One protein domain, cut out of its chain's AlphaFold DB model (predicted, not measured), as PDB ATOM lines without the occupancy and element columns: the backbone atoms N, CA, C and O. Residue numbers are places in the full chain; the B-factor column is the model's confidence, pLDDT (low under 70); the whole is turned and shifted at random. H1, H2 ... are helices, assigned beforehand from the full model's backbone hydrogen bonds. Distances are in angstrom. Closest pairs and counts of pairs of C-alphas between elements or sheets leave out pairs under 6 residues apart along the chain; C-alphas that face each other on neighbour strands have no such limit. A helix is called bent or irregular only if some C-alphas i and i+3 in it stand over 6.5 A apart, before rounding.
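Overview. This is residues 151 to 210 and 220 to 373 of the 480 residues of an uncharacterized protein of Eilatimonas milleporae (UniProt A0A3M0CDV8). This is an elongated, all-helix domain with H4 in the middle, between H6 and H10, which run alongside it on different sides. The long, kinked H3 crosses over H4 near its own beginning and runs on to one tip, while the last residues after H10 make the opposite tip; H1 and H7 meet at their ends to form a corner, H2 packs across H4, and H8 and H9 form a pair, with H8 packed on H10. You will find 214 residues printed, with ten named helices, H1 to H10 in order along the chain, and no named strand. The whole is compact, with a radius of gyration of the C-alphas of 18.4 A, and spans 72 by 40 by 32 A.

Arrangement. Begin with H1, residues 151 to 161, and look at Gly 152: its C-alpha is 5.6 A from that of Val 303 in H7, residues 296 to 305, the closest pair of two helices that touch only at their ends, about perpendicular at 88 degrees. H1 and H2, residues 163 to 172, meet only through their link. H2 touches H4, residues 243 to 260, about perpendicular at 80 degrees, with the C-alphas of Ala 169 and Thr 257 closest at 6.2 A. H2 and H5, residues 264 to 267, only just touch, with 3 pairs of C-alphas within 8 A. Next comes H3, residues 174 to 207, which has a kink of 58 degrees near residue 182 and is irregular there, C-alphas 180 and 183 being 8.7 A apart. H2 and H3 touch only at the corner, and only just, with 3 pairs of C-alphas within 8 A. With residues 176 to 189 alone H3 touches H4 at a steep tilt of 45 degrees, opposite ways, closest at Trp 180 and Lys 250, C-alphas 6.3 A apart. Farther along, Leu 197 comes closest to Gly 296 of H7, C-alphas 5.1 A apart. H4 is the hub, touching five helices. It touches H6, residues 270 to 284, at a shallow tilt of 23 degrees, opposite ways, closest at Tyr 255 and Ala 270, C-alphas 5.2 A apart. It touches H10, residues 349 to 369, at a shallow tilt of 26 degrees, the same way, closest at Phe 260 and Ala 362, C-alphas 6.0 A apart. H6 and H10 are apart. H8, residues 317 to 328, touches H9, residues 334 to 342, at a steep tilt of 47 degrees, opposite ways, closest at Ala 323 and His 336, C-alphas 4.9 A apart. H8 also touches H10, about perpendicular at 89 degrees, closest at Gly 328 and Gln 356, C-alphas 4.1 A apart. In H1, H2, H4, H7, H8, H9 and H10 every O i to N i+4 pair is within hydrogen-bond range, against 24 of 30 in H3 and 9 of 11 in H6; H5 is too short for such a pair.

Along the chain. Find C-alpha 151, where H1 begins, at (-2.767, -71.315, -14.497). H3 runs 47.0 A from C-alpha 174 to C-alpha 207 at (-21.961, -54.638, -15.980). H4 measures 26.0 A, H6 22.6 A and H10 30.3 A, ending at C-alpha 369 at (5.529, -101.506, -39.678).

Size, cuts and confidence. The C-alphas of Gly 209 and Asn 373 are the two farthest apart, at 72.2 A. Residues 211 to 219 are not printed, and C-alphas 210 and 220 are 20.2 A apart across the cut; residues 220 to 242 hold no named element. The links H6 to H7 and H7 to H8 are long. The mean pLDDT of the printed part is 74.6, and 59 residues are under 70, among them 198 to 210, 308 to 316 and 363 to 373.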
ATOM      1  N   HIS A 151      -2.323 -69.935 -14.355       77.38
ATOM      2  CA  HIS A 151      -2.767 -71.315 -14.497       77.38
ATOM      3  C   HIS A 151      -3.320 -71.607 -15.897       77.38
ATOM      4  O   HIS A 151      -2.972 -72.637 -16.473       77.38
ATOM      5  N   GLY A 152      -4.054 -70.681 -16.523       75.44
ATOM      6  CA  GLY A 152      -4.476 -70.837 -17.916       75.44
ATOM      7  C   GLY A 152      -3.301 -70.924 -18.902       75.44
ATOM      8  O   GLY A 152      -3.319 -71.774 -19.795       75.44
ATOM      9  N   ARG A 153      -2.222 -70.147 -18.704       76.06
ATOM     10  CA  ARG A 153      -0.972 -70.301 -19.479       76.06
ATOM     11  C   ARG A 153      -0.338 -71.676 -19.287       76.06
ATOM     12  O   ARG A 153       0.121 -72.269 -20.262       76.06
ATOM     13  N   ALA A 154      -0.330 -72.193 -18.060       73.94
ATOM     14  CA  ALA A 154       0.217 -73.512 -17.772       73.94
ATOM     15  C   ALA A 154      -0.608 -74.633 -18.435       73.94
ATOM     16  O   ALA A 154      -0.029 -75.499 -19.090       73.94
ATOM     17  N   LEU A 155      -1.945 -74.554 -18.394       70.69
ATOM     18  CA  LEU A 155      -2.845 -75.481 -19.098       70.69
ATOM     19  C   LEU A 155      -2.625 -75.459 -20.619       70.69
ATOM     20  O   LEU A 155      -2.537 -76.513 -21.251       70.69
ATOM     21  N   VAL A 156      -2.480 -74.271 -21.217       70.75
ATOM     22  CA  VAL A 156      -2.156 -74.125 -22.648       70.75
ATOM     23  C   VAL A 156      -0.779 -74.717 -22.962       70.75
ATOM     24  O   VAL A 156      -0.614 -75.350 -24.007       70.75
ATOM     25  N   GLY A 157       0.198 -74.538 -22.070       67.06
ATOM     26  CA  GLY A 157       1.524 -75.145 -22.164       67.06
ATOM     27  C   GLY A 157       1.466 -76.674 -22.164       67.06
ATOM     28  O   GLY A 157       1.967 -77.298 -23.097       67.06
ATOM     29  N   MET A 158       0.777 -77.270 -21.186       67.38
ATOM     30  CA  MET A 158       0.579 -78.722 -21.076       67.38
ATOM     31  C   MET A 158      -0.152 -79.302 -22.291       67.38
ATOM     32  O   MET A 158       0.265 -80.317 -22.846       67.38
ATOM     33  N   ALA A 159      -1.215 -78.636 -22.752       64.81
ATOM     34  CA  ALA A 159      -1.933 -79.050 -23.955       64.81
ATOM     35  C   ALA A 159      -1.048 -78.971 -25.212       64.81
ATOM     36  O   ALA A 159      -1.151 -79.818 -26.098       64.81
ATOM     37  N   SER A 160      -0.155 -77.978 -25.282       64.25
ATOM     38  CA  SER A 160       0.749 -77.785 -26.421       64.25
ATOM     39  C   SER A 160       1.932 -78.763 -26.422       64.25
ATOM     40  O   SER A 160       2.408 -79.109 -27.500       64.25
ATOM     41  N   GLN A 161       2.382 -79.238 -25.253       69.81
ATOM     42  CA  GLN A 161       3.578 -80.081 -25.095       69.81
ATOM     43  C   GLN A 161       3.563 -81.335 -25.981       69.81
ATOM     44  O   GLN A 161       4.591 -81.706 -26.542       69.81
ATOM     45  N   TYR A 162       2.397 -81.968 -26.117       71.06
ATOM     46  CA  TYR A 162       2.207 -83.196 -26.891       71.06
ATOM     47  C   TYR A 162       1.227 -83.012 -28.052       71.06
ATOM     48  O   TYR A 162       0.696 -83.989 -28.581       71.06
ATOM     49  N   ASN A 163       0.979 -81.768 -28.472       66.81
ATOM     50  CA  ASN A 163       0.001 -81.469 -29.517       66.81
ATOM     51  C   ASN A 163       0.309 -82.211 -30.827       66.81
ATOM     52  O   ASN A 163      -0.600 -82.712 -31.487       66.81
ATOM     53  N   ASP A 164       1.591 -82.368 -31.163       61.06
ATOM     54  CA  ASP A 164       2.001 -83.140 -32.334       61.06
ATOM     55  C   ASP A 164       1.700 -84.633 -32.178       61.06
ATOM     56  O   ASP A 164       1.242 -85.260 -33.132       61.06
ATOM     57  N   ASN A 165       1.894 -85.205 -30.986       69.81
ATOM     58  CA  ASN A 165       1.534 -86.594 -30.704       69.81
ATOM     59  C   ASN A 165       0.019 -86.800 -30.792       69.81
ATOM     60  O   ASN A 165      -0.426 -87.792 -31.367       69.81
ATOM     61  N   TYR A 166      -0.771 -85.858 -30.269       71.62
ATOM     62  CA  TYR A 166      -2.231 -85.904 -30.336       71.62
ATOM     63  C   TYR A 166      -2.720 -85.800 -31.777       71.62
ATOM     64  O   TYR A 166      -3.499 -86.636 -32.228       71.62
ATOM     65  N   ASN A 167      -2.208 -84.830 -32.536       64.62
ATOM     66  CA  ASN A 167      -2.514 -84.690 -33.954       64.62
ATOM     67  C   ASN A 167      -2.128 -85.956 -34.733       64.62
ATOM     68  O   ASN A 167      -2.910 -86.452 -35.541       64.62
ATOM     69  N   ASN A 168      -0.958 -86.534 -34.450       62.06
ATOM     70  CA  ASN A 168      -0.545 -87.777 -35.086       62.06
ATOM     71  C   ASN A 168      -1.487 -88.934 -34.741       62.06
ATOM     72  O   ASN A 168      -1.890 -89.656 -35.644       62.06
ATOM     73  N   ALA A 169      -1.925 -89.066 -33.487       70.50
ATOM     74  CA  ALA A 169      -2.926 -90.060 -33.098       70.50
ATOM     75  C   ALA A 169      -4.215 -89.925 -33.932       70.50
ATOM     76  O   ALA A 169      -4.738 -90.930 -34.419       70.50
ATOM     77  N   PHE A 170      -4.684 -88.696 -34.178       66.69
ATOM     78  CA  PHE A 170      -5.844 -88.437 -35.038       66.69
ATOM     79  C   PHE A 170      -5.602 -88.712 -36.517       66.69
ATOM     80  O   PHE A 170      -6.543 -89.110 -37.194       66.69
ATOM     81  N   LEU A 171      -4.390 -88.520 -37.036       60.12
ATOM     82  CA  LEU A 171      -4.043 -88.865 -38.420       60.12
ATOM     83  C   LEU A 171      -3.913 -90.383 -38.605       60.12
ATOM     84  O   LEU A 171      -4.362 -90.936 -39.609       60.12
ATOM     85  N   CYS A 172      -3.365 -91.061 -37.604       63.06
ATOM     86  CA  CYS A 172      -3.026 -92.477 -37.638       63.06
ATOM     87  C   CYS A 172      -4.192 -93.415 -37.336       63.06
ATOM     88  O   CYS A 172      -4.211 -94.526 -37.851       63.06
ATOM     89  N   SER A 173      -5.139 -92.996 -36.493       67.69
ATOM     90  CA  SER A 173      -6.203 -93.874 -36.010       67.69
ATOM     91  C   SER A 173      -7.563 -93.473 -36.574       67.69
ATOM     92  O   SER A 173      -8.191 -92.501 -36.145       67.69
ATOM     93  N   ALA A 174      -8.045 -94.249 -37.542       68.50
ATOM     94  CA  ALA A 174      -9.421 -94.197 -38.008       68.50
ATOM     95  C   ALA A 174     -10.403 -94.583 -36.895       68.50
ATOM     96  O   ALA A 174     -11.478 -93.988 -36.824       68.50
ATOM     97  N   ALA A 175     -10.027 -95.501 -35.994       72.88
ATOM     98  CA  ALA A 175     -10.826 -95.831 -34.817       72.88
ATOM     99  C   ALA A 175     -11.025 -94.598 -33.928       72.88
ATOM    100  O   ALA A 175     -12.161 -94.273 -33.588       72.88
ATOM    101  N   LEU A 176      -9.951 -93.860 -33.619       80.56
ATOM    102  CA  LEU A 176     -10.029 -92.622 -32.844       80.56
ATOM    103  C   LEU A 176     -10.923 -91.592 -33.536       80.56
ATOM    104  O   LEU A 176     -11.813 -91.048 -32.888       80.56
ATOM    105  N   ARG A 177     -10.742 -91.353 -34.843       78.31
ATOM    106  CA  ARG A 177     -11.597 -90.417 -35.596       78.31
ATOM    107  C   ARG A 177     -13.066 -90.830 -35.562       78.31
ATOM    108  O   ARG A 177     -13.919 -89.987 -35.300       78.31
ATOM    109  N   SER A 178     -13.351 -92.116 -35.765       75.12
ATOM    110  CA  SER A 178     -14.708 -92.665 -35.705       75.12
ATOM    111  C   SER A 178     -15.331 -92.469 -34.323       75.12
ATOM    112  O   SER A 178     -16.447 -91.967 -34.227       75.12
ATOM    113  N   ILE A 179     -14.601 -92.779 -33.245       79.19
ATOM    114  CA  ILE A 179     -15.055 -92.557 -31.863       79.19
ATOM    115  C   ILE A 179     -15.297 -91.070 -31.608       79.19
ATOM    116  O   ILE A 179     -16.297 -90.705 -30.991       79.19
ATOM    117  N   TRP A 180     -14.402 -90.206 -32.084       80.38
ATOM    118  CA  TRP A 180     -14.469 -88.762 -31.878       80.38
ATOM    119  C   TRP A 180     -15.667 -88.125 -32.584       80.38
ATOM    120  O   TRP A 180     -16.365 -87.304 -31.996       80.38
ATOM    121  N   GLN A 181     -15.943 -88.546 -33.819       74.69
ATOM    122  CA  GLN A 181     -17.064 -88.064 -34.634       74.69
ATOM    123  C   GLN A 181     -18.394 -88.749 -34.288       74.69
ATOM    124  O   GLN A 181     -19.455 -88.297 -34.723       74.69
ATOM    125  N   ARG A 182     -18.361 -89.832 -33.500       77.81
ATOM    126  CA  ARG A 182     -19.540 -90.641 -33.189       77.81
ATOM    127  C   ARG A 182     -20.675 -89.795 -32.612       77.81
ATOM    128  O   ARG A 182     -20.504 -89.078 -31.615       77.81
ATOM    129  N   ASN A 183     -21.847 -89.953 -33.226       76.25
ATOM    130  CA  ASN A 183     -23.118 -89.334 -32.853       76.25
ATOM    131  C   ASN A 183     -23.091 -87.799 -32.819       76.25
ATOM    132  O   ASN A 183     -23.979 -87.214 -32.211       76.25
ATOM    133  N   ASP A 184     -22.090 -87.147 -33.419       76.31
ATOM    134  CA  ASP A 184     -21.929 -85.684 -33.406       76.31
ATOM    135  C   ASP A 184     -21.776 -85.072 -31.990       76.31
ATOM    136  O   ASP A 184     -21.922 -83.869 -31.774       76.31
ATOM    137  N   SER A 185     -21.440 -85.908 -31.001       80.44
ATOM    138  CA  SER A 185     -21.348 -85.526 -29.582       80.44
ATOM    139  C   SER A 185     -20.355 -84.385 -29.329       80.44
ATOM    140  O   SER A 185     -20.671 -83.442 -28.607       80.44
ATOM    141  N   VAL A 186     -19.180 -84.428 -29.965       78.12
ATOM    142  CA  VAL A 186     -18.140 -83.399 -29.809       78.12
ATOM    143  C   VAL A 186     -18.571 -82.062 -30.411       78.12
ATOM    144  O   VAL A 186     -18.366 -81.026 -29.781       78.12
ATOM    145  N   THR A 187     -19.195 -82.063 -31.589       74.75
ATOM    146  CA  THR A 187     -19.693 -80.838 -32.234       74.75
ATOM    147  C   THR A 187     -20.769 -80.175 -31.380       74.75
ATOM    148  O   THR A 187     -20.728 -78.964 -31.160       74.75
ATOM    149  N   GLN A 188     -21.703 -80.965 -30.843       78.81
ATOM    150  CA  GLN A 188     -22.754 -80.467 -29.957       78.81
ATOM    151  C   GLN A 188     -22.180 -79.901 -28.660       78.81
ATOM    152  O   GLN A 188     -22.563 -78.808 -28.253       78.81
ATOM    153  N   MET A 189     -21.231 -80.605 -28.035       82.62
ATOM    154  CA  MET A 189     -20.547 -80.114 -26.837       82.62
ATOM    155  C   MET A 189     -19.783 -78.819 -27.107       82.62
ATOM    156  O   MET A 189     -19.834 -77.906 -26.287       82.62
ATOM    157  N   MET A 190     -19.089 -78.722 -28.243       74.50
ATOM    158  CA  MET A 190     -18.343 -77.526 -28.636       74.50
ATOM    159  C   MET A 190     -19.279 -76.333 -28.835       74.50
ATOM    160  O   MET A 190     -19.053 -75.282 -28.243       74.50
ATOM    161  N   SER A 191     -20.356 -76.516 -29.605       75.00
ATOM    162  CA  SER A 191     -21.376 -75.486 -29.828       75.00
ATOM    163  C   SER A 191     -22.018 -75.041 -28.511       75.00
ATOM    164  O   SER A 191     -22.090 -73.849 -28.220       75.00
ATOM    165  N   HIS A 192     -22.398 -75.995 -27.656       81.75
ATOM    166  CA  HIS A 192     -22.974 -75.706 -26.341       81.75
ATOM    167  C   HIS A 192     -22.011 -74.939 -25.435       81.75
ATOM    168  O   HIS A 192     -22.401 -73.940 -24.840       81.75
ATOM    169  N   THR A 193     -20.750 -75.373 -25.366       79.44
ATOM    170  CA  THR A 193     -19.707 -74.704 -24.572       79.44
ATOM    171  C   THR A 193     -19.471 -73.286 -25.077       79.44
ATOM    172  O   THR A 193     -19.366 -72.371 -24.267       79.44
ATOM    173  N   SER A 194     -19.429 -73.082 -26.400       73.31
ATOM    174  CA  SER A 194     -19.272 -71.746 -26.981       73.31
ATOM    175  C   SER A 194     -20.430 -70.838 -26.597       73.31
ATOM    176  O   SER A 194     -20.196 -69.770 -26.048       73.31
ATOM    177  N   ASN A 195     -21.671 -71.289 -26.790       75.25
ATOM    178  CA  ASN A 195     -22.853 -70.496 -26.454       75.25
ATOM    179  C   ASN A 195     -22.892 -70.140 -24.957       75.25
ATOM    180  O   ASN A 195     -23.201 -69.007 -24.598       75.25
ATOM    181  N   ALA A 196     -22.526 -71.090 -24.088       76.19
ATOM    182  CA  ALA A 196     -22.476 -70.875 -22.645       76.19
ATOM    183  C   ALA A 196     -21.395 -69.865 -22.217       76.19
ATOM    184  O   ALA A 196     -21.575 -69.151 -21.232       76.19
ATOM    185  N   LEU A 197     -20.276 -69.792 -22.946       71.69
ATOM    186  CA  LEU A 197     -19.208 -68.820 -22.699       71.69
ATOM    187  C   LEU A 197     -19.525 -67.442 -23.301       71.69
ATOM    188  O   LEU A 197     -19.266 -66.434 -22.649       71.69
ATOM    189  N   ASP A 198     -20.133 -67.389 -24.487       68.06
ATOM    190  CA  ASP A 198     -20.534 -66.138 -25.146       68.06
ATOM    191  C   ASP A 198     -21.647 -65.418 -24.354       68.06
ATOM    192  O   ASP A 198     -21.642 -64.194 -24.232       68.06
ATOM    193  N   ALA A 199     -22.573 -66.164 -23.737       58.41
ATOM    194  CA  ALA A 199     -23.590 -65.599 -22.843       58.41
ATOM    195  C   ALA A 199     -22.987 -64.923 -21.593       58.41
ATOM    196  O   ALA A 199     -23.536 -63.936 -21.100       58.41
ATOM    197  N   ALA A 200     -21.843 -65.417 -21.103       56.06
ATOM    198  CA  ALA A 200     -21.122 -64.824 -19.979       56.06
ATOM    199  C   ALA A 200     -20.379 -63.534 -20.377       56.06
ATOM    200  O   ALA A 200     -20.407 -62.566 -19.620       56.06
ATOM    201  N   ASP A 201     -19.803 -63.482 -21.584       53.03
ATOM    202  CA  ASP A 201     -19.184 -62.262 -22.130       53.03
ATOM    203  C   ASP A 201     -20.207 -61.116 -22.284       53.03
ATOM    204  O   ASP A 201     -19.890 -59.947 -22.062       53.03
ATOM    205  N   ILE A 202     -21.461 -61.440 -22.626       48.25
ATOM    206  CA  ILE A 202     -22.561 -60.463 -22.704       48.25
ATOM    207  C   ILE A 202     -22.907 -59.900 -21.314       48.25
ATOM    208  O   ILE A 202     -23.212 -58.713 -21.193       48.25
ATOM    209  N   ALA A 203     -22.842 -60.712 -20.256       50.41
ATOM    210  CA  ALA A 203     -23.097 -60.249 -18.891       50.41
ATOM    211  C   ALA A 203     -21.999 -59.291 -18.385       50.41
ATOM    212  O   ALA A 203     -22.321 -58.260 -17.796       50.41
ATOM    213  N   GLU A 204     -20.728 -59.565 -18.695       50.47
ATOM    214  CA  GLU A 204     -19.590 -58.699 -18.341       50.47
ATOM    215  C   GLU A 204     -19.646 -57.339 -19.077       50.47
ATOM    216  O   GLU A 204     -19.342 -56.289 -18.505       50.47
ATOM    217  N   LEU A 205     -20.143 -57.321 -20.323       42.44
ATOM    218  CA  LEU A 205     -20.430 -56.087 -21.072       42.44
ATOM    219  C   LEU A 205     -21.615 -55.290 -20.498       42.44
ATOM    220  O   LEU A 205     -21.610 -54.056 -20.547       42.44
ATOM    221  N   ASN A 206     -22.619 -55.966 -19.937       45.28
ATOM    222  CA  ASN A 206     -23.777 -55.310 -19.327       45.28
ATOM    223  C   ASN A 206     -23.441 -54.693 -17.957       45.28
ATOM    224  O   ASN A 206     -23.960 -53.623 -17.631       45.28
ATOM    225  N   GLU A 207     -22.501 -55.268 -17.198       50.53
ATOM    226  CA  GLU A 207     -21.961 -54.638 -15.980       50.53
ATOM    227  C   GLU A 207     -21.103 -53.388 -16.279       50.53
ATOM    228  O   GLU A 207     -21.015 -52.483 -15.446       50.53
ATOM    229  N   ALA A 208     -20.558 -53.262 -17.497       45.88
ATOM    230  CA  ALA A 208     -19.808 -52.089 -17.965       45.88
ATOM    231  C   ALA A 208     -20.681 -50.928 -18.509       45.88
ATOM    232  O   ALA A 208     -20.142 -49.933 -19.003       45.88
ATOM    233  N   GLY A 209     -22.015 -50.999 -18.382       39.59
ATOM    234  CA  GLY A 209     -22.921 -49.861 -18.616       39.59
ATOM    235  C   GLY A 209     -23.792 -49.914 -19.879       39.59
ATOM    236  O   GLY A 209     -24.288 -48.873 -20.312       39.59
ATOM    237  N   GLY A 210     -24.012 -51.091 -20.470       39.72
ATOM    238  CA  GLY A 210     -24.968 -51.282 -21.564       39.72
ATOM    239  C   GLY A 210     -26.307 -51.834 -21.075       39.72
ATOM    240  O   GLY A 210     -26.399 -52.993 -20.697       39.72
ATOM    241  N   GLN A 220     -26.410 -70.173 -18.143       74.75
ATOM    242  CA  GLN A 220     -26.100 -71.281 -19.052       74.75
ATOM    243  C   GLN A 220     -24.931 -72.118 -18.505       74.75
ATOM    244  O   GLN A 220     -23.760 -71.740 -18.557       74.75
ATOM    245  N   VAL A 221     -25.270 -73.288 -17.963       83.44
ATOM    246  CA  VAL A 221     -24.311 -74.275 -17.460       83.44
ATOM    247  C   VAL A 221     -23.568 -74.910 -18.641       83.44
ATOM    248  O   VAL A 221     -24.190 -75.397 -19.586       83.44
ATOM    249  N   ILE A 222     -22.237 -74.932 -18.576       84.44
ATOM    250  CA  ILE A 222     -21.343 -75.522 -19.583       84.44
ATOM    251  C   ILE A 222     -21.466 -77.048 -19.592       84.44
ATOM    252  O   ILE A 222     -21.569 -77.655 -20.655       84.44
ATOM    253  N   ASN A 223     -21.497 -77.666 -18.411       86.44
ATOM    254  CA  ASN A 223     -21.624 -79.109 -18.196       86.44
ATOM    255  C   ASN A 223     -22.952 -79.462 -17.484       86.44
ATOM    256  O   ASN A 223     -22.957 -79.860 -16.317       86.44
ATOM    257  N   PRO A 224     -24.103 -79.280 -18.152       84.31
ATOM    258  CA  PRO A 224     -25.407 -79.625 -17.585       84.31
ATOM    259  C   PRO A 224     -25.494 -81.128 -17.264       84.31
ATOM    260  O   PRO A 224     -24.932 -81.963 -17.978       84.31
ATOM    261  N   ASP A 225     -26.205 -81.473 -16.189       78.69
ATOM    262  CA  ASP A 225     -26.465 -82.861 -15.772       78.69
ATOM    263  C   ASP A 225     -27.714 -83.459 -16.439       78.69
ATOM    264  O   ASP A 225     -27.894 -84.675 -16.444       78.69
ATOM    265  N   ASP A 226     -28.555 -82.607 -17.020       74.12
ATOM    266  CA  ASP A 226     -29.836 -82.925 -17.641       74.12
ATOM    267  C   ASP A 226     -29.815 -82.844 -19.176       74.12
ATOM    268  O   ASP A 226     -30.763 -83.285 -19.832       74.12
ATOM    269  N   THR A 227     -28.720 -82.358 -19.767       77.69
ATOM    270  CA  THR A 227     -28.518 -82.367 -21.221       77.69
ATOM    271  C   THR A 227     -27.644 -83.541 -21.635       77.69
ATOM    272  O   THR A 227     -26.574 -83.796 -21.078       77.69
ATOM    273  N   TYR A 228     -28.092 -84.233 -22.676       82.50
ATOM    274  CA  TYR A 228     -27.347 -85.302 -23.324       82.50
ATOM    275  C   TYR A 228     -26.711 -84.796 -24.619       82.50
ATOM    276  O   TYR A 228     -27.277 -83.953 -25.315       82.50
ATOM    277  N   PHE A 229     -25.552 -85.353 -24.963       83.81
ATOM    278  CA  PHE A 229     -24.814 -84.984 -26.170       83.81
ATOM    279  C   PHE A 229     -24.684 -86.197 -27.095       83.81
ATOM    280  O   PHE A 229     -24.033 -87.190 -26.750       83.81
ATOM    281  N   GLY A 230     -25.313 -86.112 -28.271       79.81
ATOM    282  CA  GLY A 230     -25.295 -87.139 -29.313       79.81
ATOM    283  C   GLY A 230     -26.668 -87.417 -29.947       79.81
ATOM    284  O   GLY A 230     -27.666 -87.573 -29.242       79.81
ATOM    285  N   ASN A 231     -26.719 -87.517 -31.280       68.88
ATOM    286  CA  ASN A 231     -27.973 -87.606 -32.051       68.88
ATOM    287  C   ASN A 231     -28.635 -88.998 -32.055       68.88
ATOM    288  O   ASN A 231     -29.858 -89.085 -31.972       68.88
ATOM    289  N   ASP A 232     -27.845 -90.075 -32.068       65.94
ATOM    290  CA  ASP A 232     -28.339 -91.443 -32.320       65.94
ATOM    291  C   ASP A 232     -28.356 -92.341 -31.073       65.94
ATOM    292  O   ASP A 232     -28.296 -93.569 -31.153       65.94
ATOM    293  N   ILE A 233     -28.432 -91.735 -29.886       68.88
ATOM    294  CA  ILE A 233     -28.482 -92.483 -28.626       68.88
ATOM    295  C   ILE A 233     -29.935 -92.901 -28.344       68.88
ATOM    296  O   ILE A 233     -30.817 -92.030 -28.272       68.88
ATOM    297  N   PRO A 234     -30.216 -94.204 -28.132       69.62
ATOM    298  CA  PRO A 234     -31.551 -94.674 -27.789       69.62
ATOM    299  C   PRO A 234     -32.129 -93.908 -26.586       69.62
ATOM    300  O   PRO A 234     -31.414 -93.712 -25.602       69.62
ATOM    301  N   PRO A 235     -33.419 -93.510 -26.593       68.94
ATOM    302  CA  PRO A 235     -33.999 -92.668 -25.540       68.94
ATOM    303  C   PRO A 235     -33.787 -93.174 -24.106       68.94
ATOM    304  O   PRO A 235     -33.600 -92.373 -23.199       68.94
ATOM    305  N   HIS A 236     -33.763 -94.494 -23.909       69.00
ATOM    306  CA  HIS A 236     -33.557 -95.133 -22.604       69.00
ATOM    307  C   HIS A 236     -32.095 -95.124 -22.121       69.00
ATOM    308  O   HIS A 236     -31.839 -95.494 -20.982       69.00
ATOM    309  N   GLN A 237     -31.144 -94.725 -22.972       66.69
ATOM    310  CA  GLN A 237     -29.719 -94.618 -22.645       66.69
ATOM    311  C   GLN A 237     -29.241 -93.162 -22.571       66.69
ATOM    312  O   GLN A 237     -28.149 -92.913 -22.072       66.69
ATOM    313  N   LYS A 238     -30.047 -92.188 -23.027       68.88
ATOM    314  CA  LYS A 238     -29.660 -90.769 -23.130       68.88
ATOM    315  C   LYS A 238     -29.159 -90.160 -21.818       68.88
ATOM    316  O   LYS A 238     -28.215 -89.380 -21.856       68.88
ATOM    317  N   SER A 239     -29.720 -90.556 -20.674       65.94
ATOM    318  CA  SER A 239     -29.291 -90.076 -19.349       65.94
ATOM    319  C   SER A 239     -27.842 -90.431 -18.994       65.94
ATOM    320  O   SER A 239     -27.280 -89.823 -18.091       65.94
ATOM    321  N   ASN A 240     -27.232 -91.395 -19.688       70.81
ATOM    322  CA  ASN A 240     -25.865 -91.840 -19.415       70.81
ATOM    323  C   ASN A 240     -24.813 -91.089 -20.249       70.81
ATOM    324  O   ASN A 240     -23.628 -91.209 -19.967       70.81
ATOM    325  N   PHE A 241     -25.220 -90.295 -21.247       79.88
ATOM    326  CA  PHE A 241     -24.318 -89.588 -22.168       79.88
ATOM    327  C   PHE A 241     -24.291 -88.080 -21.896       79.88
ATOM    328  O   PHE A 241     -24.537 -87.252 -22.778       79.88
ATOM    329  N   THR A 242     -24.003 -87.738 -20.643       86.38
ATOM    330  CA  THR A 242     -23.816 -86.357 -20.185       86.38
ATOM    331  C   THR A 242     -22.542 -85.739 -20.772       86.38
ATOM    332  O   THR A 242     -21.702 -86.432 -21.357       86.38
ATOM    333  N   TYR A 243     -22.365 -84.429 -20.574       87.56
ATOM    334  CA  TYR A 243     -21.153 -83.716 -20.987       87.56
ATOM    335  C   TYR A 243     -19.877 -84.386 -20.450       87.56
ATOM    336  O   TYR A 243     -18.973 -84.723 -21.216       87.56
ATOM    337  N   ASN A 244     -19.820 -84.634 -19.133       86.94
ATOM    338  CA  ASN A 244     -18.657 -85.248 -18.491       86.94
ATOM    339  C   ASN A 244     -18.419 -86.663 -19.025       86.94
ATOM    340  O   ASN A 244     -17.280 -87.016 -19.331       86.94
ATOM    341  N   TYR A 245     -19.477 -87.460 -19.198       87.19
ATOM    342  CA  TYR A 245     -19.346 -88.804 -19.749       87.19
ATOM    343  C   TYR A 245     -18.665 -88.793 -21.121       87.19
ATOM    344  O   TYR A 245     -17.681 -89.504 -21.341       87.19
ATOM    345  N   GLN A 246     -19.150 -87.948 -22.034       86.19
ATOM    346  CA  GLN A 246     -18.596 -87.839 -23.380       86.19
ATOM    347  C   GLN A 246     -17.156 -87.317 -23.356       86.19
ATOM    348  O   GLN A 246     -16.283 -87.926 -23.977       86.19
ATOM    349  N   ALA A 247     -16.876 -86.253 -22.597       85.56
ATOM    350  CA  ALA A 247     -15.537 -85.674 -22.490       85.56
ATOM    351  C   ALA A 247     -14.498 -86.693 -21.983       85.56
ATOM    352  O   ALA A 247     -13.446 -86.876 -22.603       85.56
ATOM    353  N   PHE A 248     -14.811 -87.417 -20.903       86.12
ATOM    354  CA  PHE A 248     -13.923 -88.445 -20.354       86.12
ATOM    355  C   PHE A 248     -13.807 -89.671 -21.273       86.12
ATOM    356  O   PHE A 248     -12.717 -90.228 -21.395       86.12
ATOM    357  N   SER A 249     -14.869 -90.043 -21.995       85.94
ATOM    358  CA  SER A 249     -14.806 -91.119 -22.996       85.94
ATOM    359  C   SER A 249     -13.874 -90.770 -24.158       85.94
ATOM    360  O   SER A 249     -13.046 -91.589 -24.559       85.94
ATOM    361  N   LYS A 250     -13.941 -89.535 -24.677       86.31
ATOM    362  CA  LYS A 250     -13.035 -89.077 -25.744       86.31
ATOM    363  C   LYS A 250     -11.587 -88.989 -25.261       86.31
ATOM    364  O   LYS A 250     -10.674 -89.385 -25.986       86.31
ATOM    365  N   LYS A 251     -11.378 -88.545 -24.018       86.06
ATOM    366  CA  LYS A 251     -10.066 -88.573 -23.355       86.06
ATOM    367  C   LYS A 251      -9.509 -90.002 -23.284       86.06
ATOM    368  O   LYS A 251      -8.351 -90.221 -23.632       86.06
ATOM    369  N   LEU A 252     -10.323 -90.971 -22.866       88.06
ATOM    370  CA  LEU A 252      -9.926 -92.378 -22.756       88.06
ATOM    371  C   LEU A 252      -9.579 -92.992 -24.121       88.06
ATOM    372  O   LEU A 252      -8.612 -93.750 -24.225       88.06
ATOM    373  N   ALA A 253     -10.313 -92.623 -25.175       89.38
ATOM    374  CA  ALA A 253      -9.993 -93.012 -26.545       89.38
ATOM    375  C   ALA A 253      -8.624 -92.463 -26.984       89.38
ATOM    376  O   ALA A 253      -7.775 -93.235 -27.420       89.38
ATOM    377  N   LEU A 254      -8.362 -91.164 -26.788       88.88
ATOM    378  CA  LEU A 254      -7.065 -90.557 -27.118       88.88
ATOM    379  C   LEU A 254      -5.911 -91.208 -26.338       88.88
ATOM    380  O   LEU A 254      -4.891 -91.562 -26.930       88.88
ATOM    381  N   TYR A 255      -6.091 -91.414 -25.030       89.75
ATOM    382  CA  TYR A 255      -5.124 -92.119 -24.188       89.75
ATOM    383  C   TYR A 255      -4.804 -93.512 -24.745       89.75
ATOM    384  O   TYR A 255      -3.637 -93.869 -24.898       89.75
ATOM    385  N   SER A 256      -5.837 -94.281 -25.095       90.56
ATOM    386  CA  SER A 256      -5.686 -95.646 -25.609       90.56
ATOM    387  C   SER A 256      -4.957 -95.674 -26.952       90.56
ATOM    388  O   SER A 256      -4.102 -96.532 -27.167       90.56
ATOM    389  N   THR A 257      -5.236 -94.714 -27.838       85.75
ATOM    390  CA  THR A 257      -4.543 -94.599 -29.129       85.75
ATOM    391  C   THR A 257      -3.054 -94.338 -28.945       85.75
ATOM    392  O   THR A 257      -2.233 -94.997 -29.581       85.75
ATOM    393  N   LEU A 258      -2.689 -93.424 -28.044       87.06
ATOM    394  CA  LEU A 258      -1.287 -93.136 -27.732       87.06
ATOM    395  C   LEU A 258      -0.603 -94.334 -27.064       87.06
ATOM    396  O   LEU A 258       0.512 -94.691 -27.435       87.06
ATOM    397  N   LEU A 259      -1.291 -94.991 -26.126       88.88
ATOM    398  CA  LEU A 259      -0.778 -96.147 -25.393       88.88
ATOM    399  C   LEU A 259      -0.468 -97.339 -26.307       88.88
ATOM    400  O   LEU A 259       0.534 -98.028 -26.111       88.88
ATOM    401  N   PHE A 260      -1.345 -97.619 -27.272       83.00
ATOM    402  CA  PHE A 260      -1.185 -98.753 -28.185       83.00
ATOM    403  C   PHE A 260      -0.386 -98.418 -29.440       83.00
ATOM    404  O   PHE A 260      -0.094 -99.327 -30.219       83.00
ATOM    405  N   SER A 261      -0.010 -97.152 -29.628       80.62
ATOM    406  CA  SER A 261       0.784 -96.724 -30.772       80.62
ATOM    407  C   SER A 261       2.065 -97.558 -30.903       80.62
ATOM    408  O   SER A 261       2.726 -97.825 -29.896       80.62
ATOM    409  N   PRO A 262       2.458 -97.981 -32.117       67.88
ATOM    410  CA  PRO A 262       3.739 -98.652 -32.321       67.88
ATOM    411  C   PRO A 262       4.940 -97.717 -32.092       67.88
ATOM    412  O   PRO A 262       6.045 -98.212 -31.897       67.88
ATOM    413  N   ASP A 263       4.729 -96.395 -32.081       68.81
ATOM    414  CA  ASP A 263       5.760 -95.375 -31.883       68.81
ATOM    415  C   ASP A 263       5.994 -95.089 -30.381       68.81
ATOM    416  O   ASP A 263       5.103 -94.551 -29.707       68.81
ATOM    417  N   PRO A 264       7.194 -95.373 -29.833       71.00
ATOM    418  CA  PRO A 264       7.519 -95.085 -28.436       71.00
ATOM    419  C   PRO A 264       7.370 -93.606 -28.053       71.00
ATOM    420  O   PRO A 264       7.037 -93.302 -26.907       71.00
ATOM    421  N   LYS A 265       7.574 -92.670 -28.995       70.25
ATOM    422  CA  LYS A 265       7.410 -91.231 -28.733       70.25
ATOM    423  C   LYS A 265       5.946 -90.872 -28.482       70.25
ATOM    424  O   LYS A 265       5.670 -89.981 -27.686       70.25
ATOM    425  N   GLN A 266       5.003 -91.569 -29.119       75.44
ATOM    426  CA  GLN A 266       3.569 -91.408 -28.850       75.44
ATOM    427  C   GLN A 266       3.149 -92.061 -27.539       75.44
ATOM    428  O   GLN A 266       2.365 -91.468 -26.804       75.44
ATOM    429  N   GLN A 267       3.717 -93.219 -27.196       82.00
ATOM    430  CA  GLN A 267       3.454 -93.850 -25.898       82.00
ATOM    431  C   GLN A 267       3.872 -92.944 -24.732       82.00
ATOM    432  O   GLN A 267       3.152 -92.851 -23.740       82.00
ATOM    433  N   ALA A 268       4.982 -92.211 -24.874       80.50
ATOM    434  CA  ALA A 268       5.437 -91.233 -23.883       80.50
ATOM    435  C   ALA A 268       4.464 -90.053 -23.675       80.50
ATOM    436  O   ALA A 268       4.529 -89.392 -22.641       80.50
ATOM    437  N   ALA A 269       3.556 -89.801 -24.624       81.56
ATOM    438  CA  ALA A 269       2.515 -88.778 -24.529       81.56
ATOM    439  C   ALA A 269       1.204 -89.295 -23.912       81.56
ATOM    440  O   ALA A 269       0.307 -88.509 -23.636       81.56
ATOM    441  N   ALA A 270       1.043 -90.604 -23.697       84.62
ATOM    442  CA  ALA A 270      -0.182 -91.134 -23.096       84.62
ATOM    443  C   ALA A 270      -0.420 -90.623 -21.654       84.62
ATOM    444  O   ALA A 270      -1.543 -90.205 -21.360       84.62
ATOM    445  N   PRO A 271       0.580 -90.577 -20.747       80.94
ATOM    446  CA  PRO A 271       0.351 -90.162 -19.360       80.94
ATOM    447  C   PRO A 271      -0.190 -88.730 -19.215       80.94
ATOM    448  O   PRO A 271      -1.019 -88.475 -18.342       80.94
ATOM    449  N   SER A 272       0.210 -87.799 -20.084       76.94
ATOM    450  CA  SER A 272      -0.227 -86.396 -20.009       76.94
ATOM    451  C   SER A 272      -1.723 -86.217 -20.292       76.94
ATOM    452  O   SER A 272      -2.362 -85.348 -19.698       76.94
ATOM    453  N   VAL A 273      -2.327 -87.099 -21.099       80.25
ATOM    454  CA  VAL A 273      -3.787 -87.151 -21.298       80.25
ATOM    455  C   VAL A 273      -4.510 -87.463 -19.983       80.25
ATOM    456  O   VAL A 273      -5.611 -86.963 -19.730       80.25
ATOM    457  N   LEU A 274      -3.902 -88.279 -19.114       78.31
ATOM    458  CA  LEU A 274      -4.467 -88.600 -17.805       78.31
ATOM    459  C   LEU A 274      -4.378 -87.408 -16.853       78.31
ATOM    460  O   LEU A 274      -5.413 -87.052 -16.278       78.31
ATOM    461  N   ASN A 275      -3.207 -86.764 -16.776       74.88
ATOM    462  CA  ASN A 275      -2.932 -85.620 -15.898       74.88
ATOM    463  C   ASN A 275      -3.943 -84.484 -16.088       74.88
ATOM    464  O   ASN A 275      -4.484 -83.984 -15.107       74.88
ATOM    465  N   PHE A 276      -4.317 -84.177 -17.336       71.06
ATOM    466  CA  PHE A 276      -5.329 -83.155 -17.618       71.06
ATOM    467  C   PHE A 276      -6.661 -83.396 -16.881       71.06
ATOM    468  O   PHE A 276      -7.294 -82.464 -16.399       71.06
ATOM    469  N   GLY A 277      -7.096 -84.656 -16.739       73.94
ATOM    470  CA  GLY A 277      -8.326 -84.939 -15.984       73.94
ATOM    471  C   GLY A 277      -8.148 -84.863 -14.469       73.94
ATOM    472  O   GLY A 277      -9.104 -84.523 -13.780       73.94
ATOM    473  N   THR A 278      -6.947 -85.146 -13.961       76.12
ATOM    474  CA  THR A 278      -6.614 -84.971 -12.539       76.12
ATOM    475  C   THR A 278      -6.650 -83.496 -12.151       76.12
ATOM    476  O   THR A 278      -7.214 -83.157 -11.109       76.12
ATOM    477  N   ASP A 279      -6.129 -82.612 -13.006       75.50
ATOM    478  CA  ASP A 279      -6.202 -81.162 -12.797       75.50
ATOM    479  C   ASP A 279      -7.651 -80.666 -12.810       75.50
ATOM    480  O   ASP A 279      -8.057 -79.926 -11.910       75.50
ATOM    481  N   VAL A 280      -8.466 -81.117 -13.772       77.62
ATOM    482  CA  VAL A 280      -9.900 -80.783 -13.816       77.62
ATOM    483  C   VAL A 280     -10.609 -81.251 -12.545       77.62
ATOM    484  O   VAL A 280     -11.350 -80.475 -11.939       77.62
ATOM    485  N   GLN A 281     -10.363 -82.484 -12.096       82.31
ATOM    486  CA  GLN A 281     -10.957 -83.013 -10.870       82.31
ATOM    487  C   GLN A 281     -10.528 -82.211  -9.636       82.31
ATOM    488  O   GLN A 281     -11.370 -81.882  -8.803       82.31
ATOM    489  N   SER A 282      -9.242 -81.882  -9.513       83.19
ATOM    490  CA  SER A 282      -8.695 -81.197  -8.336       83.19
ATOM    491  C   SER A 282      -9.200 -79.760  -8.210       83.19
ATOM    492  O   SER A 282      -9.453 -79.301  -7.099       83.19
ATOM    493  N   ASN A 283      -9.385 -79.065  -9.337       81.69
ATOM    494  CA  ASN A 283      -9.812 -77.664  -9.351       81.69
ATOM    495  C   ASN A 283     -11.339 -77.485  -9.402       81.69
ATOM    496  O   ASN A 283     -11.842 -76.448  -8.982       81.69
ATOM    497  N   THR A 284     -12.095 -78.468  -9.910       84.38
ATOM    498  CA  THR A 284     -13.549 -78.312 -10.132       84.38
ATOM    499  C   THR A 284     -14.415 -79.360  -9.432       84.38
ATOM    500  O   THR A 284     -15.630 -79.203  -9.358       84.38
ATOM    501  N   GLY A 285     -13.828 -80.460  -8.954       86.44
ATOM    502  CA  GLY A 285     -14.561 -81.616  -8.428       86.44
ATOM    503  C   GLY A 285     -15.270 -82.462  -9.494       86.44
ATOM    504  O   GLY A 285     -15.856 -83.490  -9.155       86.44
ATOM    505  N   ASN A 286     -15.217 -82.073 -10.774       86.38
ATOM    506  CA  ASN A 286     -15.818 -82.844 -11.856       86.38
ATOM    507  C   ASN A 286     -15.046 -84.136 -12.128       86.38
ATOM    508  O   ASN A 286     -13.826 -84.144 -12.285       86.38
ATOM    509  N   THR A 287     -15.788 -85.231 -12.263       86.06
ATOM    510  CA  THR A 287     -15.295 -86.526 -12.748       86.06
ATOM    511  C   THR A 287     -16.234 -87.048 -13.836       86.06
ATOM    512  O   THR A 287     -17.237 -86.409 -14.157       86.06
ATOM    513  N   GLN A 288     -15.955 -88.225 -14.401       82.31
ATOM    514  CA  GLN A 288     -16.854 -88.850 -15.379       82.31
ATOM    515  C   GLN A 288     -18.271 -89.087 -14.821       82.31
ATOM    516  O   GLN A 288     -19.240 -88.992 -15.569       82.31
ATOM    517  N   THR A 289     -18.399 -89.384 -13.522       81.44
ATOM    518  CA  THR A 289     -19.679 -89.725 -12.870       81.44
ATOM    519  C   THR A 289     -20.168 -88.665 -11.884       81.44
ATOM    520  O   THR A 289     -21.327 -88.693 -11.480       81.44
ATOM    521  N   THR A 290     -19.307 -87.728 -11.484       86.62
ATOM    522  CA  THR A 290     -19.653 -86.608 -10.600       86.62
ATOM    523  C   THR A 290     -19.701 -85.322 -11.410       86.62
ATOM    524  O   THR A 290     -18.683 -84.899 -11.957       86.62
ATOM    525  N   ILE A 291     -20.879 -84.702 -11.472       88.06
ATOM    526  CA  ILE A 291     -21.101 -83.449 -12.197       88.06
ATOM    527  C   ILE A 291     -21.227 -82.318 -11.180       88.06
ATOM    528  O   ILE A 291     -22.202 -82.238 -10.435       88.06
ATOM    529  N   VAL A 292     -20.230 -81.437 -11.161       89.94
ATOM    530  CA  VAL A 292     -20.292 -80.140 -10.486       89.94
ATOM    531  C   VAL A 292     -20.576 -79.109 -11.571       89.94
ATOM    532  O   VAL A 292     -19.712 -78.839 -12.405       89.94
ATOM    533  N   LYS A 293     -21.808 -78.588 -11.603       88.75
ATOM    534  CA  LYS A 293     -22.259 -77.633 -12.625       88.75
ATOM    535  C   LYS A 293     -21.379 -76.388 -12.621       88.75
ATOM    536  O   LYS A 293     -21.174 -75.784 -11.572       88.75
ATOM    537  N   MET A 294     -20.915 -75.995 -13.801       84.31
ATOM    538  CA  MET A 294     -20.087 -74.818 -14.011       84.31
ATOM    539  C   MET A 294     -20.733 -73.889 -15.035       84.31
ATOM    540  O   MET A 294     -21.105 -74.311 -16.126       84.31
ATOM    541  N   THR A 295     -20.849 -72.614 -14.692       83.69
ATOM    542  CA  THR A 295     -21.120 -71.511 -15.622       83.69
ATOM    543  C   THR A 295     -19.803 -70.920 -16.132       83.69
ATOM    544  O   THR A 295     -18.740 -71.189 -15.560       83.69
ATOM    545  N   GLY A 296     -19.857 -70.070 -17.163       76.88
ATOM    546  CA  GLY A 296     -18.689 -69.318 -17.642       76.88
ATOM    547  C   GLY A 296     -17.875 -68.675 -16.510       76.88
ATOM    548  O   GLY A 296     -16.701 -69.020 -16.365       76.88
ATOM    549  N   PRO A 297     -18.481 -67.847 -15.632       76.50
ATOM    550  CA  PRO A 297     -17.783 -67.233 -14.502       76.50
ATOM    551  C   PRO A 297     -17.093 -68.235 -13.570       76.50
ATOM    552  O   PRO A 297     -15.953 -68.021 -13.167       76.50
ATOM    553  N   THR A 298     -17.731 -69.369 -13.263       80.75
ATOM    554  CA  THR A 298     -17.103 -70.388 -12.400       80.75
ATOM    555  C   THR A 298     -15.918 -71.088 -13.069       80.75
ATOM    556  O   THR A 298     -14.969 -71.458 -12.380       80.75
ATOM    557  N   VAL A 299     -15.934 -71.242 -14.399       79.44
ATOM    558  CA  VAL A 299     -14.777 -71.752 -15.150       79.44
ATOM    559  C   VAL A 299     -13.650 -70.728 -15.145       79.44
ATOM    560  O   VAL A 299     -12.513 -71.102 -14.869       79.44
ATOM    561  N   TYR A 300     -13.947 -69.447 -15.381       77.12
ATOM    562  CA  TYR A 300     -12.937 -68.389 -15.299       77.12
ATOM    563  C   TYR A 300     -12.303 -68.319 -13.911       77.12
ATOM    564  O   TYR A 300     -11.079 -68.283 -13.824       77.12
ATOM    565  N   GLN A 301     -13.096 -68.401 -12.839       79.19
ATOM    566  CA  GLN A 301     -12.565 -68.406 -11.475       79.19
ATOM    567  C   GLN A 301     -11.670 -69.626 -11.213       79.19
ATOM    568  O   GLN A 301     -10.586 -69.482 -10.659       79.19
ATOM    569  N   ALA A 302     -12.066 -70.822 -11.665       81.69
ATOM    570  CA  ALA A 302     -11.238 -72.025 -11.534       81.69
ATOM    571  C   ALA A 302      -9.924 -71.924 -12.331       81.69
ATOM    572  O   ALA A 302      -8.879 -72.413 -11.897       81.69
ATOM    573  N   VAL A 303      -9.955 -71.271 -13.495       79.06
ATOM    574  CA  VAL A 303      -8.753 -70.977 -14.286       79.06
ATOM    575  C   VAL A 303      -7.889 -69.918 -13.600       79.06
ATOM    576  O   VAL A 303      -6.671 -70.049 -13.619       79.06
ATOM    577  N   GLN A 304      -8.483 -68.905 -12.972       80.75
ATOM    578  CA  GLN A 304      -7.771 -67.817 -12.303       80.75
ATOM    579  C   GLN A 304      -7.097 -68.259 -10.998       80.75
ATOM    580  O   GLN A 304      -5.927 -67.943 -10.788       80.75
ATOM    581  N   ASP A 305      -7.819 -68.992 -10.152       80.94
ATOM    582  CA  ASP A 305      -7.370 -69.382  -8.808       80.94
ATOM    583  C   ASP A 305      -6.647 -70.729  -8.779       80.94
ATOM    584  O   ASP A 305      -6.011 -71.081  -7.782       80.94
ATOM    585  N   GLY A 306      -6.797 -71.516  -9.845       77.19
ATOM    586  CA  GLY A 306      -6.268 -72.866  -9.890       77.19
ATOM    587  C   GLY A 306      -4.743 -72.913  -9.917       77.19
ATOM    588  O   GLY A 306      -4.039 -71.936 -10.176       77.19
ATOM    589  N   SER A 307      -4.225 -74.107  -9.666       72.69
ATOM    590  CA  SER A 307      -2.803 -74.418  -9.775       72.69
ATOM    591  C   SER A 307      -2.640 -75.757 -10.471       72.69
ATOM    592  O   SER A 307      -3.435 -76.669 -10.228       72.69
ATOM    593  N   VAL A 308      -1.594 -75.899 -11.283       64.38
ATOM    594  CA  VAL A 308      -1.262 -77.188 -11.897       64.38
ATOM    595  C   VAL A 308      -0.844 -78.160 -10.800       64.38
ATOM    596  O   VAL A 308       0.096 -77.887 -10.048       64.38
ATOM    597  N   THR A 309      -1.531 -79.299 -10.702       60.22
ATOM    598  CA  THR A 309      -1.014 -80.414  -9.914       60.22
ATOM    599  C   THR A 309       0.159 -80.993 -10.700       60.22
ATOM    600  O   THR A 309       0.016 -81.324 -11.870       60.22
ATOM    601  N   GLY A 310       1.364 -80.980 -10.116       52.28
ATOM    602  CA  GLY A 310       2.597 -81.286 -10.854       52.28
ATOM    603  C   GLY A 310       2.539 -82.610 -11.629       52.28
ATOM    604  O   GLY A 310       1.771 -83.495 -11.268       52.28
ATOM    605  N   ASP A 311       3.408 -82.748 -12.641       48.28
ATOM    606  CA  ASP A 311       3.506 -83.838 -13.641       48.28
ATOM    607  C   ASP A 311       3.638 -85.284 -13.107       48.28
ATOM    608  O   ASP A 311       3.954 -86.208 -13.862       48.28
ATOM    609  N   ALA A 312       3.426 -85.527 -11.815       49.03
ATOM    610  CA  ALA A 312       3.388 -86.863 -11.260       49.03
ATOM    611  C   ALA A 312       2.255 -87.655 -11.927       49.03
ATOM    612  O   ALA A 312       1.075 -87.466 -11.629       49.03
ATOM    613  N   ALA A 313       2.640 -88.563 -12.829       52.50
ATOM    614  CA  ALA A 313       1.747 -89.581 -13.356       52.50
ATOM    615  C   ALA A 313       0.986 -90.245 -12.192       52.50
ATOM    616  O   ALA A 313       1.553 -90.387 -11.100       52.50
ATOM    617  N   PRO A 314      -0.269 -90.683 -12.399       55.72
ATOM    618  CA  PRO A 314      -1.014 -91.383 -11.365       55.72
ATOM    619  C   PRO A 314      -0.157 -92.511 -10.772       55.72
ATOM    620  O   PRO A 314       0.393 -93.330 -11.514       55.72
ATOM    621  N   ASN A 315      -0.021 -92.554  -9.444       53.69
ATOM    622  CA  ASN A 315       0.654 -93.660  -8.762       53.69
ATOM    623  C   ASN A 315       0.068 -94.996  -9.264       53.69
ATOM    624  O   ASN A 315      -1.150 -95.160  -9.253       53.69
ATOM    625  N   GLY A 316       0.915 -95.938  -9.696       60.88
ATOM    626  CA  GLY A 316       0.469 -97.223 -10.264       60.88
ATOM    627  C   GLY A 316       0.256 -97.228 -11.784       60.88
ATOM    628  O   GLY A 316      -0.469 -98.076 -12.297       60.88
ATOM    629  N   HIS A 317       0.875 -96.298 -12.520       72.69
ATOM    630  CA  HIS A 317       0.775 -96.214 -13.983       72.69
ATOM    631  C   HIS A 317       1.071 -97.543 -14.709       72.69
ATOM    632  O   HIS A 317       0.398 -97.862 -15.686       72.69
ATOM    633  N   ASP A 318       2.015 -98.352 -14.221       79.94
ATOM    634  CA  ASP A 318       2.333 -99.651 -14.831       79.94
ATOM    635  C   ASP A 318       1.174-100.652 -14.719       79.94
ATOM    636  O   ASP A 318       0.851-101.338 -15.693       79.94
ATOM    637  N   ASP A 319       0.491-100.681 -13.570       82.38
ATOM    638  CA  ASP A 319      -0.683-101.531 -13.357       82.38
ATOM    639  C   ASP A 319      -1.855-101.061 -14.234       82.38
ATOM    640  O   ASP A 319      -2.567-101.882 -14.819       82.38
ATOM    641  N   LEU A 320      -2.021 -99.741 -14.403       85.06
ATOM    642  CA  LEU A 320      -3.016 -99.176 -15.321       85.06
ATOM    643  C   LEU A 320      -2.745 -99.573 -16.771       85.06
ATOM    644  O   LEU A 320      -3.652-100.007 -17.481       85.06
ATOM    645  N   VAL A 321      -1.497 -99.428 -17.216       86.38
ATOM    646  CA  VAL A 321      -1.077 -99.810 -18.567       86.38
ATOM    647  C   VAL A 321      -1.349-101.291 -18.804       86.38
ATOM    648  O   VAL A 321      -1.848-101.661 -19.871       86.38
ATOM    649  N   LEU A 322      -1.057-102.141 -17.819       85.44
ATOM    650  CA  LEU A 322      -1.322-103.572 -17.902       85.44
ATOM    651  C   LEU A 322      -2.826-103.861 -18.017       85.44
ATOM    652  O   LEU A 322      -3.235-104.578 -18.934       85.44
ATOM    653  N   ALA A 323      -3.656-103.258 -17.161       88.00
ATOM    654  CA  ALA A 323      -5.108-103.409 -17.232       88.00
ATOM    655  C   ALA A 323      -5.669-102.947 -18.583       88.00
ATOM    656  O   ALA A 323      -6.425-103.680 -19.219       88.00
ATOM    657  N   MET A 324      -5.235-101.790 -19.080       89.62
ATOM    658  CA  MET A 324      -5.664-101.261 -20.374       89.62
ATOM    659  C   MET A 324      -5.259-102.174 -21.535       89.62
ATOM    660  O   MET A 324      -6.055-102.400 -22.447       89.62
ATOM    661  N   ARG A 325      -4.068-102.786 -21.487       87.44
ATOM    662  CA  ARG A 325      -3.649-103.801 -22.469       87.44
ATOM    663  C   ARG A 325      -4.534-105.044 -22.432       87.44
ATOM    664  O   ARG A 325      -4.899-105.541 -23.496       87.44
ATOM    665  N   HIS A 326      -4.912-105.526 -21.248       84.12
ATOM    666  CA  HIS A 326      -5.850-106.644 -21.123       84.12
ATOM    667  C   HIS A 326      -7.244-106.293 -21.656       84.12
ATOM    668  O   HIS A 326      -7.847-107.108 -22.360       84.12
ATOM    669  N   ILE A 327      -7.730-105.076 -21.391       88.31
ATOM    670  CA  ILE A 327      -9.009-104.566 -21.911       88.31
ATOM    671  C   ILE A 327      -8.979-104.531 -23.439       88.31
ATOM    672  O   ILE A 327      -9.834-105.154 -24.072       88.31
ATOM    673  N   GLY A 328      -7.959-103.896 -24.025       81.56
ATOM    674  CA  GLY A 328      -7.784-103.801 -25.477       81.56
ATOM    675  C   GLY A 328      -7.647-105.163 -26.161       81.56
ATOM    676  O   GLY A 328      -8.230-105.383 -27.220       81.56
ATOM    677  N   ALA A 329      -6.952-106.111 -25.528       73.75
ATOM    678  CA  ALA A 329      -6.811-107.477 -26.030       73.75
ATOM    679  C   ALA A 329      -8.063-108.356 -25.835       73.75
ATOM    680  O   ALA A 329      -8.069-109.496 -26.294       73.75
ATOM    681  N   GLY A 330      -9.097-107.873 -25.138       80.25
ATOM    682  CA  GLY A 330     -10.287-108.667 -24.813       80.25
ATOM    683  C   GLY A 330     -10.034-109.786 -23.794       80.25
ATOM    684  O   GLY A 330     -10.799-110.739 -23.734       80.25
ATOM    685  N   THR A 331      -8.965-109.682 -22.997       83.56
ATOM    686  CA  THR A 331      -8.560-110.674 -21.974       83.56
ATOM    687  C   THR A 331      -8.691-110.137 -20.546       83.56
ATOM    688  O   THR A 331      -8.083-110.665 -19.616       83.56
ATOM    689  N   HIS A 332      -9.440-109.049 -20.373       89.62
ATOM    690  CA  HIS A 332      -9.633-108.402 -19.082       89.62
ATOM    691  C   HIS A 332     -10.521-109.221 -18.143       89.62
ATOM    692  O   HIS A 332     -11.204-110.164 -18.532       89.62
ATOM    693  N   THR A 333     -10.486-108.819 -16.880       92.12
ATOM    694  CA  THR A 333     -11.278-109.352 -15.771       92.12
ATOM    695  C   THR A 333     -11.903-108.166 -15.044       92.12
ATOM    696  O   THR A 333     -11.462-107.027 -15.237       92.12
ATOM    697  N   ASP A 334     -12.871-108.417 -14.167       91.62
ATOM    698  CA  ASP A 334     -13.496-107.366 -13.353       91.62
ATOM    699  C   ASP A 334     -12.472-106.616 -12.486       91.62
ATOM    700  O   ASP A 334     -12.619-105.416 -12.243       91.62
ATOM    701  N   ASP A 335     -11.389-107.284 -12.076       91.12
ATOM    702  CA  ASP A 335     -10.287-106.664 -11.333       91.12
ATOM    703  C   ASP A 335      -9.561-105.598 -12.163       91.12
ATOM    704  O   ASP A 335      -9.217-104.539 -11.635       91.12
ATOM    705  N   HIS A 336      -9.371-105.830 -13.468       90.62
ATOM    706  CA  HIS A 336      -8.754-104.853 -14.369       90.62
ATOM    707  C   HIS A 336      -9.632-103.604 -14.528       90.62
ATOM    708  O   HIS A 336      -9.132-102.484 -14.446       90.62
ATOM    709  N   VAL A 337     -10.946-103.781 -14.690       90.31
ATOM    710  CA  VAL A 337     -11.903-102.663 -14.772       90.31
ATOM    711  C   VAL A 337     -11.964-101.909 -13.437       90.31
ATOM    712  O   VAL A 337     -11.904-100.680 -13.396       90.31
ATOM    713  N   THR A 338     -11.987-102.643 -12.324       89.69
ATOM    714  CA  THR A 338     -11.970-102.076 -10.968       89.69
ATOM    715  C   THR A 338     -10.686-101.294 -10.690       89.69
ATOM    716  O   THR A 338     -10.721-100.271 -10.000       89.69
ATOM    717  N   LEU A 339      -9.545-101.741 -11.219       87.69
ATOM    718  CA  LEU A 339      -8.289-101.005 -11.135       87.69
ATOM    719  C   LEU A 339      -8.380 -99.677 -11.893       87.69
ATOM    720  O   LEU A 339      -8.072 -98.642 -11.303       87.69
ATOM    721  N   CYS A 340      -8.865 -99.685 -13.139       87.25
ATOM    722  CA  CYS A 340      -9.087 -98.454 -13.901       87.25
ATOM    723  C   CYS A 340      -9.977 -97.473 -13.120       87.25
ATOM    724  O   CYS A 340      -9.611 -96.309 -12.951       87.25
ATOM    725  N   HIS A 341     -11.082 -97.964 -12.539       85.25
ATOM    726  CA  HIS A 341     -12.002 -97.152 -11.734       85.25
ATOM    727  C   HIS A 341     -11.314 -96.519 -10.522       85.25
ATOM    728  O   HIS A 341     -11.498 -95.335 -10.242       85.25
ATOM    729  N   ARG A 342     -10.484 -97.290  -9.813       79.94
ATOM    730  CA  ARG A 342      -9.705 -96.807  -8.662       79.94
ATOM    731  C   ARG A 342      -8.712 -95.715  -9.049       79.94
ATOM    732  O   ARG A 342      -8.402 -94.859  -8.229       79.94
ATOM    733  N   MET A 343      -8.238 -95.750 -10.288       76.12
ATOM    734  CA  MET A 343      -7.324 -94.765 -10.861       76.12
ATOM    735  C   MET A 343      -8.050 -93.598 -11.547       76.12
ATOM    736  O   MET A 343      -7.421 -92.812 -12.251       76.12
ATOM    737  N   GLY A 344      -9.364 -93.462 -11.335       73.44
ATOM    738  CA  GLY A 344     -10.158 -92.340 -11.841       73.44
ATOM    739  C   GLY A 344     -10.582 -92.470 -13.306       73.44
ATOM    740  O   GLY A 344     -11.131 -91.522 -13.866       73.44
ATOM    741  N   LEU A 345     -10.357 -93.628 -13.931       79.31
ATOM    742  CA  LEU A 345     -10.840 -93.942 -15.273       79.31
ATOM    743  C   LEU A 345     -12.046 -94.856 -15.158       79.31
ATOM    744  O   LEU A 345     -11.892 -96.044 -14.891       79.31
ATOM    745  N   HIS A 346     -13.246 -94.316 -15.341       83.19
ATOM    746  CA  HIS A 346     -14.433 -95.154 -15.415       83.19
ATOM    747  C   HIS A 346     -14.511 -95.781 -16.813       83.19
ATOM    748  O   HIS A 346     -14.403 -95.064 -17.805       83.19
ATOM    749  N   VAL A 347     -14.611 -97.113 -16.881       87.44
ATOM    750  CA  VAL A 347     -14.548 -97.887 -18.128       87.44
ATOM    751  C   VAL A 347     -15.804 -98.752 -18.235       87.44
ATOM    752  O   VAL A 347     -15.863 -99.853 -17.693       87.44
ATOM    753  N   ALA A 348     -16.819 -98.219 -18.910       88.38
ATOM    754  CA  ALA A 348     -18.076 -98.887 -19.229       88.38
ATOM    755  C   ALA A 348     -17.966 -99.753 -20.501       88.38
ATOM    756  O   ALA A 348     -16.989 -99.664 -21.245       88.38
ATOM    757  N   ASP A 349     -18.971-100.591 -20.767       87.25
ATOM    758  CA  ASP A 349     -18.951-101.590 -21.851       87.25
ATOM    759  C   ASP A 349     -18.710-100.997 -23.253       87.25
ATOM    760  O   ASP A 349     -17.974-101.562 -24.065       87.25
ATOM    761  N   ASP A 350     -19.298 -99.839 -23.548       85.69
ATOM    762  CA  ASP A 350     -19.073 -99.102 -24.795       85.69
ATOM    763  C   ASP A 350     -17.634 -98.574 -24.891       85.69
ATOM    764  O   ASP A 350     -17.008 -98.654 -25.949       85.69
ATOM    765  N   GLN A 351     -17.067 -98.117 -23.775       90.38
ATOM    766  CA  GLN A 351     -15.673 -97.687 -23.701       90.38
ATOM    767  C   GLN A 351     -14.712 -98.878 -23.847       90.38
ATOM    768  O   GLN A 351     -13.683 -98.754 -24.509       90.38
ATOM    769  N   ILE A 352     -15.055-100.058 -23.314       88.50
ATOM    770  CA  ILE A 352     -14.308-101.306 -23.555       88.50
ATOM    771  C   ILE A 352     -14.288-101.624 -25.053       88.50
ATOM    772  O   ILE A 352     -13.222-101.912 -25.606       88.50
ATOM    773  N   ALA A 353     -15.441-101.547 -25.726       82.00
ATOM    774  CA  ALA A 353     -15.536-101.792 -27.162       82.00
ATOM    775  C   ALA A 353     -14.678-100.803 -27.974       82.00
ATOM    776  O   ALA A 353     -13.990-101.210 -28.916       82.00
ATOM    777  N   ASP A 354     -14.652 -99.531 -27.571       86.69
ATOM    778  CA  ASP A 354     -13.815 -98.493 -28.176       86.69
ATOM    779  C   ASP A 354     -12.319 -98.767 -27.999       86.69
ATOM    780  O   ASP A 354     -11.562 -98.738 -28.973       86.69
ATOM    781  N   ILE A 355     -11.888 -99.117 -26.784       87.75
ATOM    782  CA  ILE A 355     -10.494 -99.476 -26.482       87.75
ATOM    783  C   ILE A 355     -10.063-100.690 -27.316       87.75
ATOM    784  O   ILE A 355      -8.968-100.701 -27.881       87.75
ATOM    785  N   GLN A 356     -10.921-101.706 -27.443       81.25
ATOM    786  CA  GLN A 356     -10.651-102.889 -28.266       81.25
ATOM    787  C   GLN A 356     -10.569-102.560 -29.757       81.25
ATOM    788  O   GLN A 356      -9.743-103.131 -30.472       81.25
ATOM    789  N   MET A 357     -11.406-101.642 -30.246       75.19
ATOM    790  CA  MET A 357     -11.350-101.181 -31.631       75.19
ATOM    791  C   MET A 357     -10.017-100.487 -31.929       75.19
ATOM    792  O   MET A 357      -9.353-100.846 -32.902       75.19
ATOM    793  N   ILE A 358      -9.589 -99.573 -31.054       81.06
ATOM    794  CA  ILE A 358      -8.291 -98.893 -31.157       81.06
ATOM    795  C   ILE A 358      -7.141 -99.907 -31.089       81.06
ATOM    796  O   ILE A 358      -6.218 -99.859 -31.900       81.06
ATOM    797  N   TYR A 359      -7.202-100.861 -30.159       78.12
ATOM    798  CA  TYR A 359      -6.177-101.894 -30.013       78.12
ATOM    799  C   TYR A 359      -6.032-102.762 -31.274       78.12
ATOM    800  O   TYR A 359      -4.913-103.051 -31.704       78.12
ATOM    801  N   ARG A 360      -7.149-103.165 -31.897       72.75
ATOM    802  CA  ARG A 360      -7.138-103.933 -33.155       72.75
ATOM    803  C   ARG A 360      -6.488-103.151 -34.293       72.75
ATOM    804  O   ARG A 360      -5.629-103.704 -34.978       72.75
ATOM    805  N   GLU A 361      -6.849-101.880 -34.458       70.88
ATOM    806  CA  GLU A 361      -6.239-101.003 -35.465       70.88
ATOM    807  C   GLU A 361      -4.729-100.852 -35.233       70.88
ATOM    808  O   GLU A 361      -3.930-101.063 -36.146       70.88
ATOM    809  N   ALA A 362      -4.321-100.581 -33.992       70.00
ATOM    810  CA  ALA A 362      -2.915-100.436 -33.631       70.00
ATOM    811  C   ALA A 362      -2.096-101.711 -33.909       70.00
ATOM    812  O   ALA A 362      -0.959-101.633 -34.381       70.00
ATOM    813  N   ARG A 363      -2.669-102.903 -33.681       64.81
ATOM    814  CA  ARG A 363      -2.025-104.169 -34.069       64.81
ATOM    815  C   ARG A 363      -1.880-104.311 -35.582       64.81
ATOM    816  O   ARG A 363      -0.835-104.789 -36.017       64.81
ATOM    817  N   GLY A 364      -2.875-103.894 -36.363       55.12
ATOM    818  CA  GLY A 364      -2.789-103.867 -37.828       55.12
ATOM    819  C   GLY A 364      -1.645-102.976 -38.320       55.12
ATOM    820  O   GLY A 364      -0.824-103.412 -39.127       55.12
ATOM    821  N   LEU A 365      -1.520-101.774 -37.748       55.22
ATOM    822  CA  LEU A 365      -0.429-100.840 -38.045       55.22
ATOM    823  C   LEU A 365       0.948-101.404 -37.656       55.22
ATOM    824  O   LEU A 365       1.907-101.266 -38.409       55.22
ATOM    825  N   LYS A 366       1.053-102.089 -36.512       50.94
ATOM    826  CA  LYS A 366       2.306-102.712 -36.059       50.94
ATOM    827  C   LYS A 366       2.762-103.857 -36.969       50.94
ATOM    828  O   LYS A 366       3.956-103.993 -37.214       50.94
ATOM    829  N   THR A 367       1.838-104.673 -37.472       46.03
ATOM    830  CA  THR A 367       2.160-105.743 -38.431       46.03
ATOM    831  C   THR A 367       2.656-105.171 -39.761       46.03
ATOM    832  O   THR A 367       3.578-105.732 -40.341       46.03
ATOM    833  N   ALA A 368       2.113-104.029 -40.199       40.53
ATOM    834  CA  ALA A 368       2.568-103.315 -41.395       40.53
ATOM    835  C   ALA A 368       3.917-102.585 -41.216       40.53
ATOM    836  O   ALA A 368       4.640-102.409 -42.191       40.53
ATOM    837  N   ALA A 369       4.255-102.161 -39.992       41.91
ATOM    838  CA  ALA A 369       5.529-101.506 -39.678       41.91
ATOM    839  C   ALA A 369       6.682-102.502 -39.426       41.91
ATOM    840  O   ALA A 369       7.835-102.193 -39.693       41.91
ATOM    841  N   ASN A 370       6.390-103.709 -38.928       39.62
ATOM    842  CA  ASN A 370       7.401-104.716 -38.575       39.62
ATOM    843  C   ASN A 370       7.864-105.605 -39.748       39.62
ATOM    844  O   ASN A 370       8.691-106.495 -39.549       39.62
ATOM    845  N   THR A 371       7.381-105.383 -40.971       42.78
ATOM    846  CA  THR A 371       7.832-106.072 -42.197       42.78
ATOM    847  C   THR A 371       9.218-105.622 -42.689       42.78
ATOM    848  O   THR A 371       9.582-105.872 -43.834       42.78
ATOM    849  N   GLU A 372      10.038-105.034 -41.817       33.31
ATOM    850  CA  GLU A 372      11.463-104.769 -42.057       33.31
ATOM    851  C   GLU A 372      12.366-106.008 -41.869       33.31
ATOM    852  O   GLU A 372      13.579-105.922 -42.051       33.31
ATOM    853  N   ASN A 373      11.822-107.191 -41.544       29.91
ATOM    854  CA  ASN A 373      12.623-108.418 -41.467       29.91
ATOM    855  C   ASN A 373      11.807-109.694 -41.786       29.91
ATOM    856  O   ASN A 373      11.096-110.193 -40.910       29.91
TER     857      ASN A 373